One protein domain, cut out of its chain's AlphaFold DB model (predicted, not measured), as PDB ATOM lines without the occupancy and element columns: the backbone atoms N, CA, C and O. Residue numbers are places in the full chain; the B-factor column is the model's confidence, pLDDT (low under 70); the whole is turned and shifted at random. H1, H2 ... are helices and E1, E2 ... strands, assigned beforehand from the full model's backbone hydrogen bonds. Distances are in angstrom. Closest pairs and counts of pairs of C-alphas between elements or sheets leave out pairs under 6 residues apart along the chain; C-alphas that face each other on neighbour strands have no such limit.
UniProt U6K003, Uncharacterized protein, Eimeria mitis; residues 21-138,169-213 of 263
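AT A GLANCE: This is residues 21 to 138 and 169 to 213 of the 263 residues of an uncharacterized protein of Eimeria mitis (UniProt U6K003). A small parallel sheet, E1 to E4, has H5 and H8 over one of its faces with H7 between these two helices, and a long helical arm, H2, reaches away from this body. H3 lies near the arm's far end, the stretch 77 to 91 leads back to the body, where residues 85 to 86 pair with the edge strand E1, and H4 packs on the arm's base with residues 41 to 47 of H2, while H1 packs on H4 and is apart from H2. The 163 printed residues run H1 H2 H3 H4 E1 H5 E2 H6, then, after a cut, H7 E3 H8 E4; the class is mixed, helices and strands. The whole is only just compact, close to loose, with a radius of gyration of the C-alphas of 18.1 A and spans of 51 by 46 by 36 A.

IN THESE COORDINATES: H1, residues 21 to 31, begins at C-alpha 21 (47.419, 70.875, 85.858). H2, residues 41 to 67, is 39.9 A long and ends at C-alpha 67 (25.919, 91.813, 105.381). H3 is residues 72 to 76, H4 92 to 100, E1 105 to 108, H5 111 to 120, E2 126 to 129 and H6 135 to 138. After the cut come H7, residues 169 to 178, 15.0 A; E3, 182 to 188, 14.7 A; H8, 191 to 203, 18.1 A; and E4, 209 to 212, ending at C-alpha 212 (45.194, 100.477, 79.185).

HOW THE PARTS SIT: The sheet runs E1 E2 E3 E4, with parallel neighbours. N 108 and O 128 are 2.9 A apart, N 183 and O 127 2.8 A, and N 211 and O 185 2.9 A, each within hydrogen-bond range. E1, H5, E2 and E3, H8, E4 are strand-helix-strand units, parallel neighbour strands with a helix between, both with right-handed crossovers. H5 lies over E2 at a height over the sheet of 9.9 A. H8, on the same face, lies over E3 and E4 at 10.9 A. H7 touches H8 at a shallow tilt of 31 degrees, closest at the C-alphas of Thr 169 and Leu 193, 5.7 A. H7 also touches H5, closest at the C-alphas of Ser 178 and Ile 115, 6.2 A. H4 touches H1, opposite ways, closest at the C-alphas of Ala 100 and Ala 25, 4.4 A. H2 touches H4 with residues 41 to 47 alone, closest at the C-alphas of Ile 43 and Ala 98, 6.1 A, and H3 with residues 62 to 66 alone, closest at the C-alphas of Arg 62 and Val 75, 5.2 A. H6 touches no helix. Every O i to N i+4 pair is within hydrogen-bond range in H1, H3, H4, H5 and H8, 22 of 23 in H2 and 4 of 6 in H7; H6 is too short for one.

THE WHOLE: The C-alphas of Asn 34 and Gly 69, the two farthest apart, are 55.2 A apart. Residues 139 to 168 are not printed, and C-alphas 138 and 169 are 24.2 A apart across the cut. The link from H3 to H4 is long. The mean pLDDT of the printed part is 85.5; residues 21 to 37, 132 to 138 and 169 to 170 are under 70.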
ATOM      1  N   ALA A  21      46.417  70.531  84.853       43.31
ATOM      2  CA  ALA A  21      47.419  70.875  85.858       43.31
ATOM      3  C   ALA A  21      48.484  69.776  86.045       43.31
ATOM      4  O   ALA A  21      49.663  70.085  86.221       43.31
ATOM      5  N   ALA A  22      48.104  68.498  85.939       41.28
ATOM      6  CA  ALA A  22      49.030  67.375  86.088       41.28
ATOM      7  C   ALA A  22      49.972  67.240  84.877       41.28
ATOM      8  O   ALA A  22      51.158  66.942  85.030       41.28
ATOM      9  N   ALA A  23      49.473  67.534  83.671       44.62
ATOM     10  CA  ALA A  23      50.278  67.546  82.449       44.62
ATOM     11  C   ALA A  23      51.278  68.718  82.421       44.62
ATOM     12  O   ALA A  23      52.427  68.543  82.011       44.62
ATOM     13  N   ALA A  24      50.872  69.897  82.912       49.41
ATOM     14  CA  ALA A  24      51.754  71.056  83.054       49.41
ATOM     15  C   ALA A  24      52.888  70.802  84.064       49.41
ATOM     16  O   ALA A  24      54.034  71.161  83.797       49.41
ATOM     17  N   ALA A  25      52.590  70.125  85.179       49.16
ATOM     18  CA  ALA A  25      53.584  69.740  86.179       49.16
ATOM     19  C   ALA A  25      54.598  68.710  85.640       49.16
ATOM     20  O   ALA A  25      55.797  68.853  85.876       49.16
ATOM     21  N   ALA A  26      54.151  67.722  84.855       49.88
ATOM     22  CA  ALA A  26      55.035  66.729  84.237       49.88
ATOM     23  C   ALA A  26      55.956  67.335  83.156       49.88
ATOM     24  O   ALA A  26      57.136  66.998  83.085       49.88
ATOM     25  N   ALA A  27      55.449  68.275  82.350       48.78
ATOM     26  CA  ALA A  27      56.248  68.983  81.347       48.78
ATOM     27  C   ALA A  27      57.217  70.007  81.973       48.78
ATOM     28  O   ALA A  27      58.346  70.156  81.506       48.78
ATOM     29  N   ALA A  28      56.816  70.676  83.062       51.16
ATOM     30  CA  ALA A  28      57.698  71.554  83.832       51.16
ATOM     31  C   ALA A  28      58.825  70.771  84.531       51.16
ATOM     32  O   ALA A  28      59.954  71.257  84.592       51.16
ATOM     33  N   ALA A  29      58.549  69.545  84.989       50.47
ATOM     34  CA  ALA A  29      59.557  68.647  85.550       50.47
ATOM     35  C   ALA A  29      60.607  68.211  84.510       50.47
ATOM     36  O   ALA A  29      61.784  68.115  84.846       50.47
ATOM     37  N   ALA A  30      60.217  68.023  83.242       50.47
ATOM     38  CA  ALA A  30      61.151  67.712  82.155       50.47
ATOM     39  C   ALA A  30      62.046  68.910  81.773       50.47
ATOM     40  O   ALA A  30      63.227  68.733  81.500       50.47
ATOM     41  N   ALA A  31      61.535  70.148  81.827       51.44
ATOM     42  CA  ALA A  31      62.349  71.354  81.614       51.44
ATOM     43  C   ALA A  31      63.335  71.639  82.769       51.44
ATOM     44  O   ALA A  31      64.260  72.442  82.624       51.44
ATOM     45  N   ALA A  32      63.151  70.983  83.918       53.06
ATOM     46  CA  ALA A  32      63.975  71.129  85.112       53.06
ATOM     47  C   ALA A  32      65.168  70.153  85.176       53.06
ATOM     48  O   ALA A  32      65.835  70.121  86.209       53.06
ATOM     49  N   GLU A  33      65.475  69.408  84.101       50.84
ATOM     50  CA  GLU A  33      66.418  68.263  84.055       50.84
ATOM     51  C   GLU A  33      67.852  68.533  84.572       50.84
ATOM     52  O   GLU A  33      68.633  67.601  84.737       50.84
ATOM     53  N   ASN A  34      68.212  69.782  84.886       52.03
ATOM     54  CA  ASN A  34      69.504  70.143  85.477       52.03
ATOM     55  C   ASN A  34      69.413  71.117  86.672       52.03
ATOM     56  O   ASN A  34      70.340  71.880  86.939       52.03
ATOM     57  N   THR A  35      68.279  71.141  87.379       57.72
ATOM     58  CA  THR A  35      68.046  72.083  88.486       57.72
ATOM     59  C   THR A  35      67.881  71.341  89.806       57.72
ATOM     60  O   THR A  35      67.082  70.416  89.905       57.72
ATOM     61  N   ASN A  36      68.601  71.773  90.845       65.06
ATOM     62  CA  ASN A  36      68.407  71.281  92.205       65.06
ATOM     63  C   ASN A  36      66.974  71.627  92.677       65.06
ATOM     64  O   ASN A  36      66.685  72.811  92.869       65.06
ATOM     65  N   PRO A  37      66.080  70.643  92.903       60.84
ATOM     66  CA  PRO A  37      64.681  70.899  93.259       60.84
ATOM     67  C   PRO A  37      64.526  71.656  94.588       60.84
ATOM     68  O   PRO A  37      63.527  72.336  94.798       60.84
ATOM     69  N   GLN A  38      65.535  71.608  95.464       73.25
ATOM     70  CA  GLN A  38      65.544  72.354  96.727       73.25
ATOM     71  C   GLN A  38      65.800  73.854  96.535       73.25
ATOM     72  O   GLN A  38      65.373  74.662  97.354       73.25
ATOM     73  N   GLN A  39      66.471  74.254  95.449       84.94
ATOM     74  CA  GLN A  39      66.891  75.643  95.235       84.94
ATOM     75  C   GLN A  39      65.706  76.619  95.165       84.94
ATOM     76  O   GLN A  39      65.843  77.783  95.539       84.94
ATOM     77  N   TYR A  40      64.547  76.143  94.709       88.19
ATOM     78  CA  TYR A  40      63.342  76.950  94.515       88.19
ATOM     79  C   TYR A  40      62.154  76.494  95.373       88.19
ATOM     80  O   TYR A  40      61.032  76.928  95.127       88.19
ATOM     81  N   ALA A  41      62.377  75.662  96.398       86.56
ATOM     82  CA  ALA A  41      61.306  75.161  97.267       86.56
ATOM     83  C   ALA A  41      60.482  76.299  97.905       86.56
ATOM     84  O   ALA A  41      59.252  76.233  97.936       86.56
ATOM     85  N   TYR A  42      61.150  77.397  98.280       90.19
ATOM     86  CA  TYR A  42      60.530  78.603  98.843       90.19
ATOM     87  C   TYR A  42      59.434  79.214  97.949       90.19
ATOM     88  O   TYR A  42      58.531  79.880  98.447       90.19
ATOM     89  N   ILE A  43      59.498  79.010  96.625       92.06
ATOM     90  CA  ILE A  43      58.519  79.559  95.677       92.06
ATOM     91  C   ILE A  43      57.147  78.927  95.910       92.06
ATOM     92  O   ILE A  43      56.134  79.625  95.892       92.06
ATOM     93  N   SER A  44      57.109  77.615  96.157       89.06
ATOM     94  CA  SER A  44      55.855  76.900  96.405       89.06
ATOM     95  C   SER A  44      55.173  77.377  97.690       89.06
ATOM     96  O   SER A  44      53.966  77.612  97.694       89.06
ATOM     97  N   GLU A  45      55.954  77.626  98.743       92.00
ATOM     98  CA  GLU A  45      55.464  78.153 100.019       92.00
ATOM     99  C   GLU A  45      54.920  79.579  99.867       92.00
ATOM    100  O   GLU A  45      53.817  79.870 100.331       92.00
ATOM    101  N   GLN A  46      55.643  80.454  99.158       94.88
ATOM    102  CA  GLN A  46      55.188  81.824  98.897       94.88
ATOM    103  C   GLN A  46      53.898  81.860  98.072       94.88
ATOM    104  O   GLN A  46      52.993  82.635  98.378       94.88
ATOM    105  N   LEU A  47      53.781  81.011  97.047       95.25
ATOM    106  CA  LEU A  47      52.564  80.915  96.241       95.25
ATOM    107  C   LEU A  47      51.379  80.390  97.054       95.25
ATOM    108  O   LEU A  47      50.272  80.907  96.910       95.25
ATOM    109  N   ALA A  48      51.597  79.391  97.911       93.62
ATOM    110  CA  ALA A  48      50.558  78.871  98.792       93.62
ATOM    111  C   ALA A  48      50.070  79.943  99.780       93.62
ATOM    112  O   ALA A  48      48.862  80.119  99.941       93.62
ATOM    113  N   ALA A  49      50.993  80.702 100.379       95.81
ATOM    114  CA  ALA A  49      50.661  81.815 101.265       95.81
ATOM    115  C   ALA A  49      49.848  82.899 100.536       95.81
ATOM    116  O   ALA A  49      48.757  83.248 100.983       95.81
ATOM    117  N   ALA A  50      50.310  83.351  99.367       96.00
ATOM    118  CA  ALA A  50      49.615  84.371  98.581       96.00
ATOM    119  C   ALA A  50      48.204  83.931  98.148       96.00
ATOM    120  O   ALA A  50      47.258  84.715  98.196       96.00
ATOM    121  N   ARG A  51      48.033  82.664  97.744       96.00
ATOM    122  CA  ARG A  51      46.714  82.115  97.377       96.00
ATOM    123  C   ARG A  51      45.757  82.094  98.559       96.00
ATOM    124  O   ARG A  51      44.599  82.467  98.398       96.00
ATOM    125  N   ARG A  52      46.248  81.696  99.733       96.56
ATOM    126  CA  ARG A  52      45.459  81.693 100.962       96.56
ATOM    127  C   ARG A  52      45.014  83.107 101.344       96.56
ATOM    128  O   ARG A  52      43.842  83.300 101.642       96.56
ATOM    129  N   GLU A  53      45.906  84.093 101.278       96.62
ATOM    130  CA  GLU A  53      45.558  85.497 101.551       96.62
ATOM    131  C   GLU A  53      44.479  86.019 100.591       96.62
ATOM    132  O   GLU A  53      43.530  86.683 101.009       96.62
ATOM    133  N   ILE A  54      44.582  85.677  99.304       96.69
ATOM    134  CA  ILE A  54      43.578  86.034  98.294       96.69
ATOM    135  C   ILE A  54      42.222  85.389  98.601       96.69
ATOM    136  O   ILE A  54      41.183  86.045  98.484       96.69
ATOM    137  N   GLU A  55      42.211  84.113  98.980       96.00
ATOM    138  CA  GLU A  55      40.988  83.391  99.317       96.00
ATOM    139  C   GLU A  55      40.321  83.971 100.570       96.00
ATOM    140  O   GLU A  55      39.123  84.264 100.543       96.00
ATOM    141  N   GLU A  56      41.100  84.233 101.624       96.56
ATOM    142  CA  GLU A  56      40.632  84.881 102.854       96.56
ATOM    143  C   GLU A  56      40.050  86.277 102.563       96.56
ATOM    144  O   GLU A  56      38.940  86.593 103.002       96.56
ATOM    145  N   ALA A  57      40.732  87.093 101.752       95.94
ATOM    146  CA  ALA A  57      40.246  88.416 101.356       95.94
ATOM    147  C   ALA A  57      38.953  88.345 100.522       95.94
ATOM    148  O   ALA A  57      38.034  89.144 100.714       95.94
ATOM    149  N   THR A  58      38.851  87.366  99.621       96.75
ATOM    150  CA  THR A  58      37.653  87.160  98.792       96.75
ATOM    151  C   THR A  58      36.469  86.708  99.644       96.75
ATOM    152  O   THR A  58      35.356  87.208  99.477       96.75
ATOM    153  N   ALA A  59      36.696  85.798 100.596       96.00
ATOM    154  CA  ALA A  59      35.679  85.359 101.543       96.00
ATOM    155  C   ALA A  59      35.186  86.522 102.419       96.00
ATOM    156  O   ALA A  59      33.978  86.693 102.592       96.00
ATOM    157  N   ALA A  60      36.101  87.369 102.901       95.94
ATOM    158  CA  ALA A  60      35.756  88.568 103.658       95.94
ATOM    159  C   ALA A  60      34.916  89.556 102.829       95.94
ATOM    160  O   ALA A  60      33.904  90.060 103.316       95.94
ATOM    161  N   ALA A  61      35.274  89.788 101.561       94.81
ATOM    162  CA  ALA A  61      34.507  90.647 100.658       94.81
ATOM    163  C   ALA A  61      33.087  90.108 100.407       94.81
ATOM    164  O   ALA A  61      32.118  90.868 100.441       94.81
ATOM    165  N   ARG A  62      32.944  88.790 100.224       96.25
ATOM    166  CA  ARG A  62      31.640  88.123 100.076       96.25
ATOM    167  C   ARG A  62      30.775  88.251 101.325       96.25
ATOM    168  O   ARG A  62      29.596  88.582 101.217       96.25
ATOM    169  N   ALA A  63      31.359  88.041 102.502       95.50
ATOM    170  CA  ALA A  63      30.661  88.209 103.772       95.50
ATOM    171  C   ALA A  63      30.210  89.664 103.988       95.50
ATOM    172  O   ALA A  63      29.074  89.901 104.398       95.50
ATOM    173  N   ALA A  64      31.065  90.637 103.658       95.50
ATOM    174  CA  ALA A  64      30.733  92.056 103.748       95.50
ATOM    175  C   ALA A  64      29.591  92.449 102.796       95.50
ATOM    176  O   ALA A  64      28.673  93.158 103.204       95.50
ATOM    177  N   ALA A  65      29.601  91.949 101.555       94.94
ATOM    178  CA  ALA A  65      28.523  92.187 100.597       94.94
ATOM    179  C   ALA A  65      27.190  91.581 101.068       94.94
ATOM    180  O   ALA A  65      26.163  92.258 101.033       94.94
ATOM    181  N   ALA A  66      27.209  90.348 101.585       95.06
ATOM    182  CA  ALA A  66      26.020  89.710 102.148       95.06
ATOM    183  C   ALA A  66      25.455  90.502 103.343       95.06
ATOM    184  O   ALA A  66      24.249  90.728 103.424       95.06
ATOM    185  N   ALA A  67      26.320  90.984 104.242       95.44
ATOM    186  CA  ALA A  67      25.919  91.813 105.381       95.44
ATOM    187  C   ALA A  67      25.353  93.182 104.957       95.44
ATOM    188  O   ALA A  67      24.484  93.723 105.637       95.44
ATOM    189  N   ALA A  68      25.806  93.723 103.822       95.94
ATOM    190  CA  ALA A  68      25.279  94.947 103.221       95.94
ATOM    191  C   ALA A  68      23.952  94.743 102.457       95.94
ATOM    192  O   ALA A  68      23.424  95.699 101.892       95.94
ATOM    193  N   GLY A  69      23.400  93.523 102.446       95.44
ATOM    194  CA  GLY A  69      22.122  93.208 101.804       95.44
ATOM    195  C   GLY A  69      22.222  92.859 100.318       95.44
ATOM    196  O   GLY A  69      21.194  92.844  99.643       95.44
ATOM    197  N   ALA A  70      23.424  92.574  99.804       94.25
ATOM    198  CA  ALA A  70      23.586  92.077  98.443       94.25
ATOM    199  C   ALA A  70      22.880  90.722  98.271       94.25
ATOM    200  O   ALA A  70      22.887  89.868  99.164       94.25
ATOM    201  N   SER A  71      22.280  90.512  97.104       96.19
ATOM    202  CA  SER A  71      21.680  89.238  96.728       96.19
ATOM    203  C   SER A  71      22.732  88.126  96.655       96.19
ATOM    204  O   SER A  71      23.920  88.370  96.436       96.19
ATOM    205  N   ALA A  72      22.292  86.871  96.776       92.38
ATOM    206  CA  ALA A  72      23.183  85.717  96.642       92.38
ATOM    207  C   ALA A  72      23.964  85.731  95.313       92.38
ATOM    208  O   ALA A  72      25.147  85.397  95.296       92.38
ATOM    209  N   ALA A  73      23.331  86.192  94.228       93.75
ATOM    210  CA  ALA A  73      23.962  86.321  92.917       93.75
ATOM    211  C   ALA A  73      25.080  87.378  92.903       93.75
ATOM    212  O   ALA A  73      26.123  87.169  92.290       93.75
ATOM    213  N   GLU A  74      24.894  88.502  93.597       93.50
ATOM    214  CA  GLU A  74      25.921  89.543  93.710       93.50
ATOM    215  C   GLU A  74      27.115  89.067  94.537       93.50
ATOM    216  O   GLU A  74      28.259  89.305  94.155       93.50
ATOM    217  N   VAL A  75      26.858  88.345  95.630       92.81
ATOM    218  CA  VAL A  75      27.908  87.757  96.470       92.81
ATOM    219  C   VAL A  75      28.705  86.705  95.693       92.81
ATOM    220  O   VAL A  75      29.934  86.699  95.740       92.81
ATOM    221  N   GLU A  76      28.031  85.837  94.937       91.75
ATOM    222  CA  GLU A  76      28.684  84.832  94.091       91.75
ATOM    223  C   GLU A  76      29.519  85.472  92.969       91.75
ATOM    224  O   GLU A  76      30.605  84.987  92.641       91.75
ATOM    225  N   ASN A  77      29.069  86.611  92.433       94.94
ATOM    226  CA  ASN A  77      29.782  87.337  91.384       94.94
ATOM    227  C   ASN A  77      31.077  88.022  91.871       94.94
ATOM    228  O   ASN A  77      31.887  88.462  91.053       94.94
ATOM    229  N   ILE A  78      31.323  88.085  93.185       93.00
ATOM    230  CA  ILE A  78      32.614  88.518  93.730       93.00
ATOM    231  C   ILE A  78      33.629  87.403  93.476       93.00
ATOM    232  O   ILE A  78      33.724  86.418  94.215       93.00
ATOM    233  N   LYS A  79      34.384  87.550  92.391       94.06
ATOM    234  CA  LYS A  79      35.446  86.622  91.994       94.06
ATOM    235  C   LYS A  79      36.752  86.968  92.714       94.06
ATOM    236  O   LYS A  79      37.015  88.151  92.937       94.06
ATOM    237  N   PRO A  80      37.582  85.968  93.056       93.19
ATOM    238  CA  PRO A  80      38.909  86.238  93.585       93.19
ATOM    239  C   PRO A  80      39.762  86.978  92.542       93.19
ATOM    240  O   PRO A  80      39.607  86.733  91.339       93.19
ATOM    241  N   PRO A  81      40.670  87.871  92.971       94.06
ATOM    242  CA  PRO A  81      41.623  88.505  92.073       94.06
ATOM    243  C   PRO A  81      42.535  87.471  91.398       94.06
ATOM    244  O   PRO A  81      42.902  86.450  91.982       94.06
ATOM    245  N   LEU A  82      42.935  87.763  90.158       94.38
ATOM    246  CA  LEU A  82      43.872  86.932  89.408       94.38
ATOM    247  C   LEU A  82      45.294  87.099  89.963       94.38
ATOM    248  O   LEU A  82      45.871  88.183  89.884       94.38
ATOM    249  N   LEU A  83      45.884  86.016  90.471       95.56
ATOM    250  CA  LEU A  83      47.277  86.008  90.915       95.56
ATOM    251  C   LEU A  83      48.226  85.867  89.717       95.56
ATOM    252  O   LEU A  83      48.333  84.786  89.133       95.56
ATOM    253  N   VAL A  84      48.955  86.935  89.394       95.81
ATOM    254  CA  VAL A  84      50.004  86.946  88.361       95.81
ATOM    255  C   VAL A  84      51.380  86.978  89.028       95.81
ATOM    256  O   VAL A  84      51.729  87.945  89.704       95.81
ATOM    257  N   ALA A  85      52.180  85.926  88.842       95.44
ATOM    258  CA  ALA A  85      53.528  85.842  89.403       95.44
ATOM    259  C   ALA A  85      54.527  86.585  88.504       95.44
ATOM    260  O   ALA A  85      54.745  86.205  87.357       95.44
ATOM    261  N   VAL A  86      55.153  87.650  89.003       94.56
ATOM    262  CA  VAL A  86      56.111  88.440  88.213       94.56
ATOM    263  C   VAL A  86      57.470  87.738  88.193       94.56
ATOM    264  O   VAL A  86      58.152  87.673  89.211       94.56
ATOM    265  N   SER A  87      57.883  87.237  87.028       91.56
ATOM    266  CA  SER A  87      59.094  86.419  86.857       91.56
ATOM    267  C   SER A  87      60.291  87.175  86.268       91.56
ATOM    268  O   SER A  87      61.307  86.563  85.918       91.56
ATOM    269  N   LYS A  88      60.216  88.512  86.196       87.56
ATOM    270  CA  LYS A  88      61.331  89.363  85.746       87.56
ATOM    271  C   LYS A  88      62.597  89.051  86.551       87.56
ATOM    272  O   LYS A  88      62.535  88.932  87.773       87.56
ATOM    273  N   ALA A  89      63.737  88.924  85.875       85.38
ATOM    274  CA  ALA A  89      65.022  88.566  86.491       85.38
ATOM    275  C   ALA A  89      65.080  87.190  87.198       85.38
ATOM    276  O   ALA A  89      66.101  86.863  87.801       85.38
ATOM    277  N   HIS A  90      64.045  86.349  87.086       88.69
ATOM    278  CA  HIS A  90      64.098  84.949  87.510       88.69
ATOM    279  C   HIS A  90      64.394  84.026  86.315       88.69
ATOM    280  O   HIS A  90      63.853  84.245  85.227       88.69
ATOM    281  N   PRO A  91      65.232  82.985  86.483       91.12
ATOM    282  CA  PRO A  91      65.522  82.028  85.419       91.12
ATOM    283  C   PRO A  91      64.307  81.140  85.114       91.12
ATOM    284  O   PRO A  91      63.434  80.954  85.961       91.12
ATOM    285  N   ALA A  92      64.282  80.524  83.926       90.62
ATOM    286  CA  ALA A  92      63.199  79.622  83.514       90.62
ATOM    287  C   ALA A  92      62.960  78.480  84.521       90.62
ATOM    288  O   ALA A  92      61.817  78.113  84.760       90.62
ATOM    289  N   ALA A  93      64.011  77.987  85.185       88.94
ATOM    290  CA  ALA A  93      63.899  76.955  86.215       88.94
ATOM    291  C   ALA A  93      63.057  77.385  87.435       88.94
ATOM    292  O   ALA A  93      62.269  76.597  87.952       88.94
ATOM    293  N   ALA A  94      63.157  78.648  87.863       90.50
ATOM    294  CA  ALA A  94      62.323  79.181  88.942       90.50
ATOM    295  C   ALA A  94      60.847  79.279  88.514       90.50
ATOM    296  O   ALA A  94      59.944  78.978  89.293       90.50
ATOM    297  N   VAL A  95      60.601  79.644  87.252       92.38
ATOM    298  CA  VAL A  95      59.251  79.677  86.668       92.38
ATOM    299  C   VAL A  95      58.680  78.265  86.527       92.38
ATOM    300  O   VAL A  95      57.513  78.050  86.833       92.38
ATOM    301  N   ALA A  96      59.499  77.284  86.139       90.81
ATOM    302  CA  ALA A  96      59.106  75.879  86.097       90.81
ATOM    303  C   ALA A  96      58.727  75.354  87.491       90.81
ATOM    304  O   ALA A  96      57.720  74.664  87.623       90.81
ATOM    305  N   ALA A  97      59.468  75.730  88.540       90.25
ATOM    306  CA  ALA A  97      59.124  75.380  89.920       90.25
ATOM    307  C   ALA A  97      57.782  75.998  90.356       90.25
ATOM    308  O   ALA A  97      56.939  75.308  90.927       90.25
ATOM    309  N   ALA A  98      57.538  77.271  90.027       91.94
ATOM    310  CA  ALA A  98      56.241  77.913  90.245       91.94
ATOM    311  C   ALA A  98      55.112  77.205  89.472       91.94
ATOM    312  O   ALA A  98      54.033  76.970  90.018       91.94
ATOM    313  N   ALA A  99      55.364  76.834  88.215       92.06
ATOM    314  CA  ALA A  99      54.415  76.115  87.373       92.06
ATOM    315  C   ALA A  99      54.072  74.731  87.937       92.06
ATOM    316  O   ALA A  99      52.903  74.355  87.977       92.06
ATOM    317  N   ALA A 100      55.071  74.005  88.443       89.44
ATOM    318  CA  ALA A 100      54.882  72.729  89.127       89.44
ATOM    319  C   ALA A 100      54.069  72.873  90.428       89.44
ATOM    320  O   ALA A 100      53.307  71.976  90.771       89.44
ATOM    321  N   ALA A 101      54.152  74.024  91.105       90.00
ATOM    322  CA  ALA A 101      53.280  74.384  92.230       90.00
ATOM    323  C   ALA A 101      51.864  74.833  91.794       90.00
ATOM    324  O   ALA A 101      51.079  75.327  92.606       90.00
ATOM    325  N   GLY A 102      51.520  74.688  90.510       92.06
ATOM    326  CA  GLY A 102      50.209  75.012  89.953       92.06
ATOM    327  C   GLY A 102      50.025  76.482  89.575       92.06
ATOM    328  O   GLY A 102      48.889  76.912  89.363       92.06
ATOM    329  N   GLN A 103      51.087  77.293  89.524       96.00
ATOM    330  CA  GLN A 103      51.001  78.668  89.026       96.00
ATOM    331  C   GLN A 103      50.926  78.693  87.500       96.00
ATOM    332  O   GLN A 103      51.759  78.112  86.817       96.00
ATOM    333  N   GLN A 104      49.931  79.396  86.957       95.69
ATOM    334  CA  GLN A 104      49.709  79.447  85.508       95.69
ATOM    335  C   GLN A 104      50.002  80.820  84.912       95.69
ATOM    336  O   GLN A 104      50.508  80.898  83.799       95.69
ATOM    337  N   HIS A 105      49.699  81.899  85.637       97.00
ATOM    338  CA  HIS A 105      49.842  83.260  85.131       97.00
ATOM    339  C   HIS A 105      51.173  83.877  85.561       97.00
ATOM    340  O   HIS A 105      51.456  83.958  86.762       97.00
ATOM    341  N   PHE A 106      51.950  84.339  84.581       96.69
ATOM    342  CA  PHE A 106      53.274  84.924  84.788       96.69
ATOM    343  C   PHE A 106      53.422  86.271  84.096       96.69
ATOM    344  O   PHE A 106      53.005  86.430  82.953       96.69
ATOM    345  N   GLY A 107      54.038  87.226  84.786       95.25
ATOM    346  CA  GLY A 107      54.288  88.576  84.297       95.25
ATOM    347  C   GLY A 107      55.735  88.791  83.872       95.25
ATOM    348  O   GLY A 107      56.645  88.593  84.680       95.25
ATOM    349  N   GLU A 108      55.947  89.256  82.641       92.88
ATOM    350  CA  GLU A 108      57.266  89.609  82.108       92.88
ATOM    351  C   GLU A 108      57.326  91.042  81.584       92.88
ATOM    352  O   GLU A 108      56.428  91.523  80.894       92.88
ATOM    353  N   ASN A 109      58.448  91.707  81.862       90.19
ATOM    354  CA  ASN A 109      58.671  93.095  81.448       90.19
ATOM    355  C   ASN A 109      59.500  93.195  80.159       90.19
ATOM    356  O   ASN A 109      59.441  94.205  79.454       90.19
ATOM    357  N   TYR A 110      60.298  92.169  79.852       87.38
ATOM    358  CA  TYR A 110      61.235  92.173  78.736       87.38
ATOM    359  C   TYR A 110      60.824  91.172  77.666       87.38
ATOM    360  O   TYR A 110      60.781  89.969  77.904       87.38
ATOM    361  N   LEU A 111      60.618  91.664  76.442       88.69
ATOM    362  CA  LEU A 111      60.205  90.826  75.314       88.69
ATOM    363  C   LEU A 111      61.176  89.666  75.049       88.69
ATOM    364  O   LEU A 111      60.744  88.555  74.769       88.69
ATOM    365  N   LYS A 112      62.487  89.922  75.116       89.81
ATOM    366  CA  LYS A 112      63.499  88.901  74.823       89.81
ATOM    367  C   LYS A 112      63.451  87.761  75.843       89.81
ATOM    368  O   LYS A 112      63.360  86.608  75.435       89.81
ATOM    369  N   GLU A 113      63.442  88.095  77.135       90.19
ATOM    370  CA  GLU A 113      63.322  87.103  78.212       90.19
ATOM    371  C   GLU A 113      62.015  86.321  78.103       90.19
ATOM    372  O   GLU A 113      62.024  85.100  78.226       90.19
ATOM    373  N   LEU A 114      60.906  87.007  77.813       92.81
ATOM    374  CA  LEU A 114      59.608  86.372  77.629       92.81
ATOM    375  C   LEU A 114      59.636  85.339  76.493       92.81
ATOM    376  O   LEU A 114      59.197  84.213  76.685       92.81
ATOM    377  N   ILE A 115      60.182  85.689  75.323       92.12
ATOM    378  CA  ILE A 115      60.283  84.761  74.186       92.12
ATOM    379  C   ILE A 115      61.169  83.559  74.531       92.12
ATOM    380  O   ILE A 115      60.851  82.432  74.157       92.12
ATOM    381  N   GLU A 116      62.292  83.782  75.212       91.88
ATOM    382  CA  GLU A 116      63.199  82.703  75.620       91.88
ATOM    383  C   GLU A 116      62.518  81.757  76.617       91.88
ATOM    384  O   GLU A 116      62.527  80.544  76.416       91.88
ATOM    385  N   LYS A 117      61.844  82.300  77.635       92.00
ATOM    386  CA  LYS A 117      61.100  81.526  78.636       92.00
ATOM    387  C   LYS A 117      59.914  80.781  78.025       92.00
ATOM    388  O   LYS A 117      59.754  79.593  78.285       92.00
ATOM    389  N   ALA A 118      59.128  81.433  77.171       92.56
ATOM    390  CA  ALA A 118      57.967  80.829  76.519       92.56
ATOM    391  C   ALA A 118      58.332  79.647  75.607       92.56
ATOM    392  O   ALA A 118      57.509  78.760  75.410       92.56
ATOM    393  N   LYS A 119      59.558  79.607  75.068       91.88
ATOM    394  CA  LYS A 119      60.063  78.464  74.289       91.88
ATOM    395  C   LYS A 119      60.472  77.274  75.154       91.88
ATOM    396  O   LYS A 119      60.367  76.141  74.697       91.88
ATOM    397  N   LEU A 120      60.991  77.535  76.353       90.25
ATOM    398  CA  LEU A 120      61.519  76.507  77.256       90.25
ATOM    399  C   LEU A 120      60.446  75.909  78.170       90.25
ATOM    400  O   LEU A 120      60.616  74.804  78.676       90.25
ATOM    401  N   LEU A 121      59.372  76.653  78.420       90.75
ATOM    402  CA  LEU A 121      58.342  76.300  79.386       90.75
ATOM    403  C   LEU A 121      57.075  75.761  78.708       90.75
ATOM    404  O   LEU A 121      56.851  76.002  77.519       90.75
ATOM    405  N   PRO A 122      56.215  75.047  79.460       88.56
ATOM    406  CA  PRO A 122      54.968  74.518  78.926       88.56
ATOM    407  C   PRO A 122      54.082  75.605  78.302       88.56
ATOM    408  O   PRO A 122      53.889  76.682  78.867       88.56
ATOM    409  N   GLN A 123      53.459  75.286  77.167       90.50
ATOM    410  CA  GLN A 123      52.518  76.186  76.480       90.50
ATOM    411  C   GLN A 123      51.196  76.384  77.242       90.50
ATOM    412  O   GLN A 123      50.388  77.224  76.870       90.50
ATOM    413  N   THR A 124      50.981  75.638  78.330       91.44
ATOM    414  CA  THR A 124      49.837  75.792  79.240       91.44
ATOM    415  C   THR A 124      49.946  77.019  80.147       91.44
ATOM    416  O   THR A 124      48.998  77.327  80.864       91.44
ATOM    417  N   LEU A 125      51.107  77.682  80.187       94.50
ATOM    418  CA  LEU A 125      51.293  78.911  80.956       94.50
ATOM    419  C   LEU A 125      50.641  80.100  80.252       94.50
ATOM    420  O   LEU A 125      50.574  80.146  79.031       94.50
ATOM    421  N   HIS A 126      50.206  81.083  81.027       96.31
ATOM    422  CA  HIS A 126      49.585  82.307  80.547       96.31
ATOM    423  C   HIS A 126      50.524  83.484  80.792       96.31
ATOM    424  O   HIS A 126      50.712  83.915  81.933       96.31
ATOM    425  N   TRP A 127      51.109  84.010  79.720       96.25
ATOM    426  CA  TRP A 127      52.036  85.131  79.822       96.25
ATOM    427  C   TRP A 127      51.313  86.472  79.787       96.25
ATOM    428  O   TRP A 127      50.510  86.738  78.898       96.25
ATOM    429  N   HIS A 128      51.652  87.338  80.729       95.62
ATOM    430  CA  HIS A 128      51.243  88.734  80.787       95.62
ATOM    431  C   HIS A 128      52.466  89.580  80.458       95.62
ATOM    432  O   HIS A 128      53.512  89.451  81.101       95.62
ATOM    433  N   PHE A 129      52.367  90.437  79.449       93.38
ATOM    434  CA  PHE A 129      53.425  91.397  79.153       93.38
ATOM    435  C   PHE A 129      53.157  92.711  79.900       93.38
ATOM    436  O   PHE A 129      52.263  93.466  79.521       93.38
ATOM    437  N   ILE A 130      53.946  92.988  80.944       88.75
ATOM    438  CA  ILE A 130      53.708  94.055  81.939       88.75
ATOM    439  C   ILE A 130      54.778  95.172  81.864       88.75
ATOM    440  O   ILE A 130      55.257  95.680  82.877       88.75
ATOM    441  N   GLY A 131      55.233  95.575  80.668       74.94
ATOM    442  CA  GLY A 131      56.140  96.742  80.536       74.94
ATOM    443  C   GLY A 131      55.524  98.036  81.130       74.94
ATOM    444  O   GLY A 131      54.341  98.087  81.384       74.94
ATOM    445  N   GLN A 132      56.185  99.153  81.443       60.84
ATOM    446  CA  GLN A 132      57.590  99.491  81.650       60.84
ATOM    447  C   GLN A 132      57.729 100.244  82.991       60.84
ATOM    448  O   GLN A 132      57.429 101.428  83.109       60.84
ATOM    449  N   GLN A 133      58.235  99.541  84.009       51.47
ATOM    450  CA  GLN A 133      58.627 100.058  85.331       51.47
ATOM    451  C   GLN A 133      60.143  99.867  85.498       51.47
ATOM    452  O   GLN A 133      60.605  99.078  86.321       51.47
ATOM    453  N   GLN A 134      60.938 100.510  84.640       49.56
ATOM    454  CA  GLN A 134      62.392 100.303  84.638       49.56
ATOM    455  C   GLN A 134      63.195 101.589  84.735       49.56
ATOM    456  O   GLN A 134      64.138 101.643  85.518       49.56
ATOM    457  N   GLN A 135      62.770 102.654  84.051       49.44
ATOM    458  CA  GLN A 135      63.425 103.953  84.212       49.44
ATOM    459  C   GLN A 135      63.273 104.489  85.640       49.44
ATOM    460  O   GLN A 135      64.256 104.946  86.209       49.44
ATOM    461  N   GLN A 136      62.094 104.355  86.259       53.72
ATOM    462  CA  GLN A 136      61.865 104.898  87.603       53.72
ATOM    463  C   GLN A 136      62.649 104.147  88.689       53.72
ATOM    464  O   GLN A 136      63.317 104.789  89.489       53.72
ATOM    465  N   GLN A 137      62.644 102.807  88.699       57.56
ATOM    466  CA  GLN A 137      63.341 102.045  89.748       57.56
ATOM    467  C   GLN A 137      64.870 102.141  89.623       57.56
ATOM    468  O   GLN A 137      65.548 102.311  90.634       57.56
ATOM    469  N   GLN A 138      65.426 102.096  88.404       56.91
ATOM    470  CA  GLN A 138      66.876 102.235  88.213       56.91
ATOM    471  C   GLN A 138      67.364 103.669  88.470       56.91
ATOM    472  O   GLN A 138      68.386 103.836  89.132       56.91
ATOM    473  N   THR A 169      55.783  99.575  68.454       64.44
ATOM    474  CA  THR A 169      54.851  98.927  67.509       64.44
ATOM    475  C   THR A 169      55.527  97.825  66.686       64.44
ATOM    476  O   THR A 169      54.939  96.778  66.440       64.44
ATOM    477  N   ASN A 170      56.811  97.994  66.360       69.31
ATOM    478  CA  ASN A 170      57.608  97.004  65.628       69.31
ATOM    479  C   ASN A 170      57.872  95.703  66.413       69.31
ATOM    480  O   ASN A 170      58.162  94.672  65.813       69.31
ATOM    481  N   LYS A 171      57.769  95.733  67.746       79.25
ATOM    482  CA  LYS A 171      57.959  94.576  68.635       79.25
ATOM    483  C   LYS A 171      56.665  93.797  68.888       79.25
ATOM    484  O   LYS A 171      56.738  92.642  69.295       79.25
ATOM    485  N   VAL A 172      55.505  94.383  68.584       83.44
ATOM    486  CA  VAL A 172      54.185  93.744  68.729       83.44
ATOM    487  C   VAL A 172      54.071  92.493  67.859       83.44
ATOM    488  O   VAL A 172      53.714  91.426  68.350       83.44
ATOM    489  N   ARG A 173      54.467  92.597  66.585       84.88
ATOM    490  CA  ARG A 173      54.490  91.453  65.664       84.88
ATOM    491  C   ARG A 173      55.371  90.321  66.187       84.88
ATOM    492  O   ARG A 173      54.998  89.156  66.110       84.88
ATOM    493  N   GLN A 174      56.556  90.660  66.696       87.75
ATOM    494  CA  GLN A 174      57.483  89.667  67.232       87.75
ATOM    495  C   GLN A 174      56.890  88.967  68.460       87.75
ATOM    496  O   GLN A 174      56.990  87.747  68.552       87.75
ATOM    497  N   LEU A 175      56.263  89.726  69.361       87.19
ATOM    498  CA  LEU A 175      55.610  89.213  70.561       87.19
ATOM    499  C   LEU A 175      54.507  88.203  70.214       87.19
ATOM    500  O   LEU A 175      54.612  87.044  70.602       87.19
ATOM    501  N   LEU A 176      53.516  88.615  69.417       87.62
ATOM    502  CA  LEU A 176      52.354  87.784  69.080       87.62
ATOM    503  C   LEU A 176      52.714  86.530  68.273       87.62
ATOM    504  O   LEU A 176      52.077  85.496  68.423       87.62
ATOM    505  N   ARG A 177      53.756  86.590  67.434       87.81
ATOM    506  CA  ARG A 177      54.195  85.426  66.643       87.81
ATOM    507  C   ARG A 177      55.103  84.466  67.400       87.81
ATOM    508  O   ARG A 177      55.191  83.305  67.021       87.81
ATOM    509  N   SER A 178      55.836  84.955  68.399       90.19
ATOM    510  CA  SER A 178      56.826  84.141  69.119       90.19
ATOM    511  C   SER A 178      56.280  83.542  70.412       90.19
ATOM    512  O   SER A 178      56.888  82.611  70.934       90.19
ATOM    513  N   VAL A 179      55.185  84.091  70.943       91.00
ATOM    514  CA  VAL A 179      54.568  83.679  72.208       91.00
ATOM    515  C   VAL A 179      53.103  83.346  71.935       91.00
ATOM    516  O   VAL A 179      52.229  84.202  72.032       91.00
ATOM    517  N   SER A 180      52.841  82.094  71.560       89.88
ATOM    518  CA  SER A 180      51.494  81.596  71.241       89.88
ATOM    519  C   SER A 180      50.543  81.608  72.436       89.88
ATOM    520  O   SER A 180      49.338  81.738  72.263       89.88
ATOM    521  N   ASN A 181      51.081  81.494  73.648       92.88
ATOM    522  CA  ASN A 181      50.345  81.488  74.908       92.88
ATOM    523  C   ASN A 181      50.394  82.848  75.636       92.88
ATOM    524  O   ASN A 181      50.403  82.920  76.870       92.88
ATOM    525  N   LEU A 182      50.455  83.943  74.871       93.56
ATOM    526  CA  LEU A 182      50.309  85.294  75.403       93.56
ATOM    527  C   LEU A 182      48.853  85.530  75.812       93.56
ATOM    528  O   LEU A 182      47.950  85.494  74.982       93.56
ATOM    529  N   PHE A 183      48.642  85.792  77.095       94.94
ATOM    530  CA  PHE A 183      47.327  86.010  77.677       94.94
ATOM    531  C   PHE A 183      46.915  87.482  77.638       94.94
ATOM    532  O   PHE A 183      45.772  87.782  77.284       94.94
ATOM    533  N   SER A 184      47.825  88.397  77.984       94.81
ATOM    534  CA  SER A 184      47.535  89.831  77.978       94.81
ATOM    535  C   SER A 184      48.752  90.720  77.726       94.81
ATOM    536  O   SER A 184      49.908  90.325  77.910       94.81
ATOM    537  N   VAL A 185      48.466  91.955  77.314       93.19
ATOM    538  CA  VAL A 185      49.412  93.077  77.315       93.19
ATOM    539  C   VAL A 185      48.864  94.161  78.233       93.19
ATOM    540  O   VAL A 185      47.845  94.781  77.931       93.19
ATOM    541  N   ASP A 186      49.564  94.421  79.330       91.06
ATOM    542  CA  ASP A 186      49.030  95.233  80.430       91.06
ATOM    543  C   ASP A 186      49.427  96.717  80.331       91.06
ATOM    544  O   ASP A 186      49.006  97.552  81.128       91.06
ATOM    545  N   SER A 187      50.266  97.053  79.350       87.19
ATOM    546  CA  SER A 187      50.989  98.320  79.275       87.19
ATOM    547  C   SER A 187      50.633  99.170  78.057       87.19
ATOM    548  O   SER A 187      51.518  99.770  77.439       87.19
ATOM    549  N   VAL A 188      49.372  99.154  77.617       87.94
ATOM    550  CA  VAL A 188      48.977  99.876  76.400       87.94
ATOM    551  C   VAL A 188      48.647 101.325  76.723       87.94
ATOM    552  O   VAL A 188      47.659 101.618  77.381       87.94
ATOM    553  N   ASP A 189      49.465 102.246  76.230       88.06
ATOM    554  CA  ASP A 189      49.413 103.679  76.542       88.06
ATOM    555  C   ASP A 189      49.008 104.554  75.340       88.06
ATOM    556  O   ASP A 189      48.832 105.766  75.463       88.06
ATOM    557  N   SER A 190      48.857 103.962  74.153       86.75
ATOM    558  CA  SER A 190      48.610 104.703  72.917       86.75
ATOM    559  C   SER A 190      47.637 103.996  71.983       86.75
ATOM    560  O   SER A 190      47.702 102.783  71.783       86.75
ATOM    561  N   THR A 191      46.808 104.781  71.293       89.81
ATOM    562  CA  THR A 191      45.932 104.300  70.213       89.81
ATOM    563  C   THR A 191      46.718 103.662  69.067       89.81
ATOM    564  O   THR A 191      46.245 102.709  68.457       89.81
ATOM    565  N   LYS A 192      47.947 104.129  68.800       88.50
ATOM    566  CA  LYS A 192      48.835 103.526  67.790       88.50
ATOM    567  C   LYS A 192      49.268 102.119  68.189       88.50
ATOM    568  O   LYS A 192      49.313 101.229  67.346       88.50
ATOM    569  N   LEU A 193      49.586 101.929  69.470       86.12
ATOM    570  CA  LEU A 193      49.962 100.628  70.009       86.12
ATOM    571  C   LEU A 193      48.758  99.679  70.009       86.12
ATOM    572  O   LEU A 193      48.879  98.555  69.532       86.12
ATOM    573  N   ALA A 194      47.588 100.159  70.439       89.81
ATOM    574  CA  ALA A 194      46.341  99.401  70.389       89.81
ATOM    575  C   ALA A 194      45.979  98.968  68.955       89.81
ATOM    576  O   ALA A 194      45.679  97.801  68.722       89.81
ATOM    577  N   ALA A 195      46.078  99.871  67.973       91.31
ATOM    578  CA  ALA A 195      45.817  99.550  66.570       91.31
ATOM    579  C   ALA A 195      46.811  98.517  66.011       91.31
ATOM    580  O   ALA A 195      46.413  97.618  65.272       91.31
ATOM    581  N   ALA A 196      48.092  98.610  66.385       90.00
ATOM    582  CA  ALA A 196      49.100  97.627  65.993       90.00
ATOM    583  C   ALA A 196      48.824  96.240  66.602       90.00
ATOM    584  O   ALA A 196      48.936  95.237  65.900       90.00
ATOM    585  N   LEU A 197      48.429  96.188  67.880       90.50
ATOM    586  CA  LEU A 197      48.024  94.951  68.557       90.50
ATOM    587  C   LEU A 197      46.795  94.336  67.889       90.50
ATOM    588  O   LEU A 197      46.829  93.157  67.556       90.50
ATOM    589  N   GLN A 198      45.762  95.136  67.616       92.75
ATOM    590  CA  GLN A 198      44.550  94.668  66.944       92.75
ATOM    591  C   GLN A 198      44.847  94.114  65.549       92.75
ATOM    592  O   GLN A 198      44.353  93.049  65.192       92.75
ATOM    593  N   HIS A 199      45.651  94.824  64.754       91.50
ATOM    594  CA  HIS A 199      45.997  94.390  63.404       91.50
ATOM    595  C   HIS A 199      46.747  93.049  63.411       91.50
ATOM    596  O   HIS A 199      46.427  92.158  62.629       91.50
ATOM    597  N   GLU A 200      47.741  92.887  64.289       89.56
ATOM    598  CA  GLU A 200      48.502  91.635  64.373       89.56
ATOM    599  C   GLU A 200      47.691  90.497  65.017       89.56
ATOM    600  O   GLU A 200      47.825  89.357  64.582       89.56
ATOM    601  N   ALA A 201      46.814  90.786  65.986       89.44
ATOM    602  CA  ALA A 201      45.908  89.795  66.570       89.44
ATOM    603  C   ALA A 201      44.883  89.290  65.540       89.44
ATOM    604  O   ALA A 201      44.695  88.085  65.404       89.44
ATOM    605  N   ALA A 202      44.307  90.191  64.735       91.12
ATOM    606  CA  ALA A 202      43.419  89.829  63.631       91.12
ATOM    607  C   ALA A 202      44.142  89.002  62.555       91.12
ATOM    608  O   ALA A 202      43.591  88.032  62.046       91.12
ATOM    609  N   ALA A 203      45.395  89.344  62.233       88.75
ATOM    610  CA  ALA A 203      46.205  88.568  61.293       88.75
ATOM    611  C   ALA A 203      46.551  87.156  61.807       88.75
ATOM    612  O   ALA A 203      46.851  86.275  61.003       88.75
ATOM    613  N   ALA A 204      46.532  86.953  63.125       84.88
ATOM    614  CA  ALA A 204      46.767  85.672  63.783       84.88
ATOM    615  C   ALA A 204      45.470  84.950  64.202       84.88
ATOM    616  O   ALA A 204      45.561  83.920  64.863       84.88
ATOM    617  N   ASP A 205      44.297  85.484  63.835       88.62
ATOM    618  CA  ASP A 205      42.966  84.976  64.208       88.62
ATOM    619  C   ASP A 205      42.823  84.687  65.715       88.62
ATOM    620  O   ASP A 205      42.329  83.646  66.145       88.62
ATOM    621  N   THR A 206      43.320  85.611  66.542       86.50
ATOM    622  CA  THR A 206      43.304  85.486  68.003       86.50
ATOM    623  C   THR A 206      42.709  86.721  68.667       86.50
ATOM    624  O   THR A 206      42.780  87.837  68.145       86.50
ATOM    625  N   THR A 207      42.138  86.533  69.853       89.25
ATOM    626  CA  THR A 207      41.673  87.617  70.721       89.25
ATOM    627  C   THR A 207      42.688  87.842  71.832       89.25
ATOM    628  O   THR A 207      42.970  86.928  72.605       89.25
ATOM    629  N   LEU A 208      43.213  89.062  71.938       91.62
ATOM    630  CA  LEU A 208      44.211  89.426  72.942       91.62
ATOM    631  C   LEU A 208      43.592  90.310  74.028       91.62
ATOM    632  O   LEU A 208      42.993  91.341  73.717       91.62
ATOM    633  N   ASN A 209      43.798  89.954  75.298       94.44
ATOM    634  CA  ASN A 209      43.424  90.828  76.406       94.44
ATOM    635  C   ASN A 209      44.406  91.998  76.507       94.44
ATOM    636  O   ASN A 209      45.623  91.821  76.429       94.44
ATOM    637  N   VAL A 210      43.885  93.204  76.705       92.31
ATOM    638  CA  VAL A 210      44.700  94.414  76.803       92.31
ATOM    639  C   VAL A 210      44.251  95.236  78.000       92.31
ATOM    640  O   VAL A 210      43.058  95.498  78.146       92.31
ATOM    641  N   LEU A 211      45.204  95.685  78.819       91.69
ATOM    642  CA  LEU A 211      44.967  96.722  79.821       91.69
ATOM    643  C   LEU A 211      45.550  98.050  79.333       91.69
ATOM    644  O   LEU A 211      46.652  98.110  78.779       91.69
ATOM    645  N   VAL A 212      44.778  99.118  79.532       90.50
ATOM    646  CA  VAL A 212      45.194 100.477  79.185       90.50
ATOM    647  C   VAL A 212      45.909 101.092  80.379       90.50
ATOM    648  O   VAL A 212      45.336 101.225  81.460       90.50
ATOM    649  N   GLN A 213      47.157 101.501  80.174       86.69
ATOM    650  CA  GLN A 213      47.936 102.181  81.194       86.69
ATOM    651  C   GLN A 213      47.508 103.649  81.275       86.69
ATOM    652  O   GLN A 213      47.698 104.423  80.337       86.69
TER     653      GLN A 213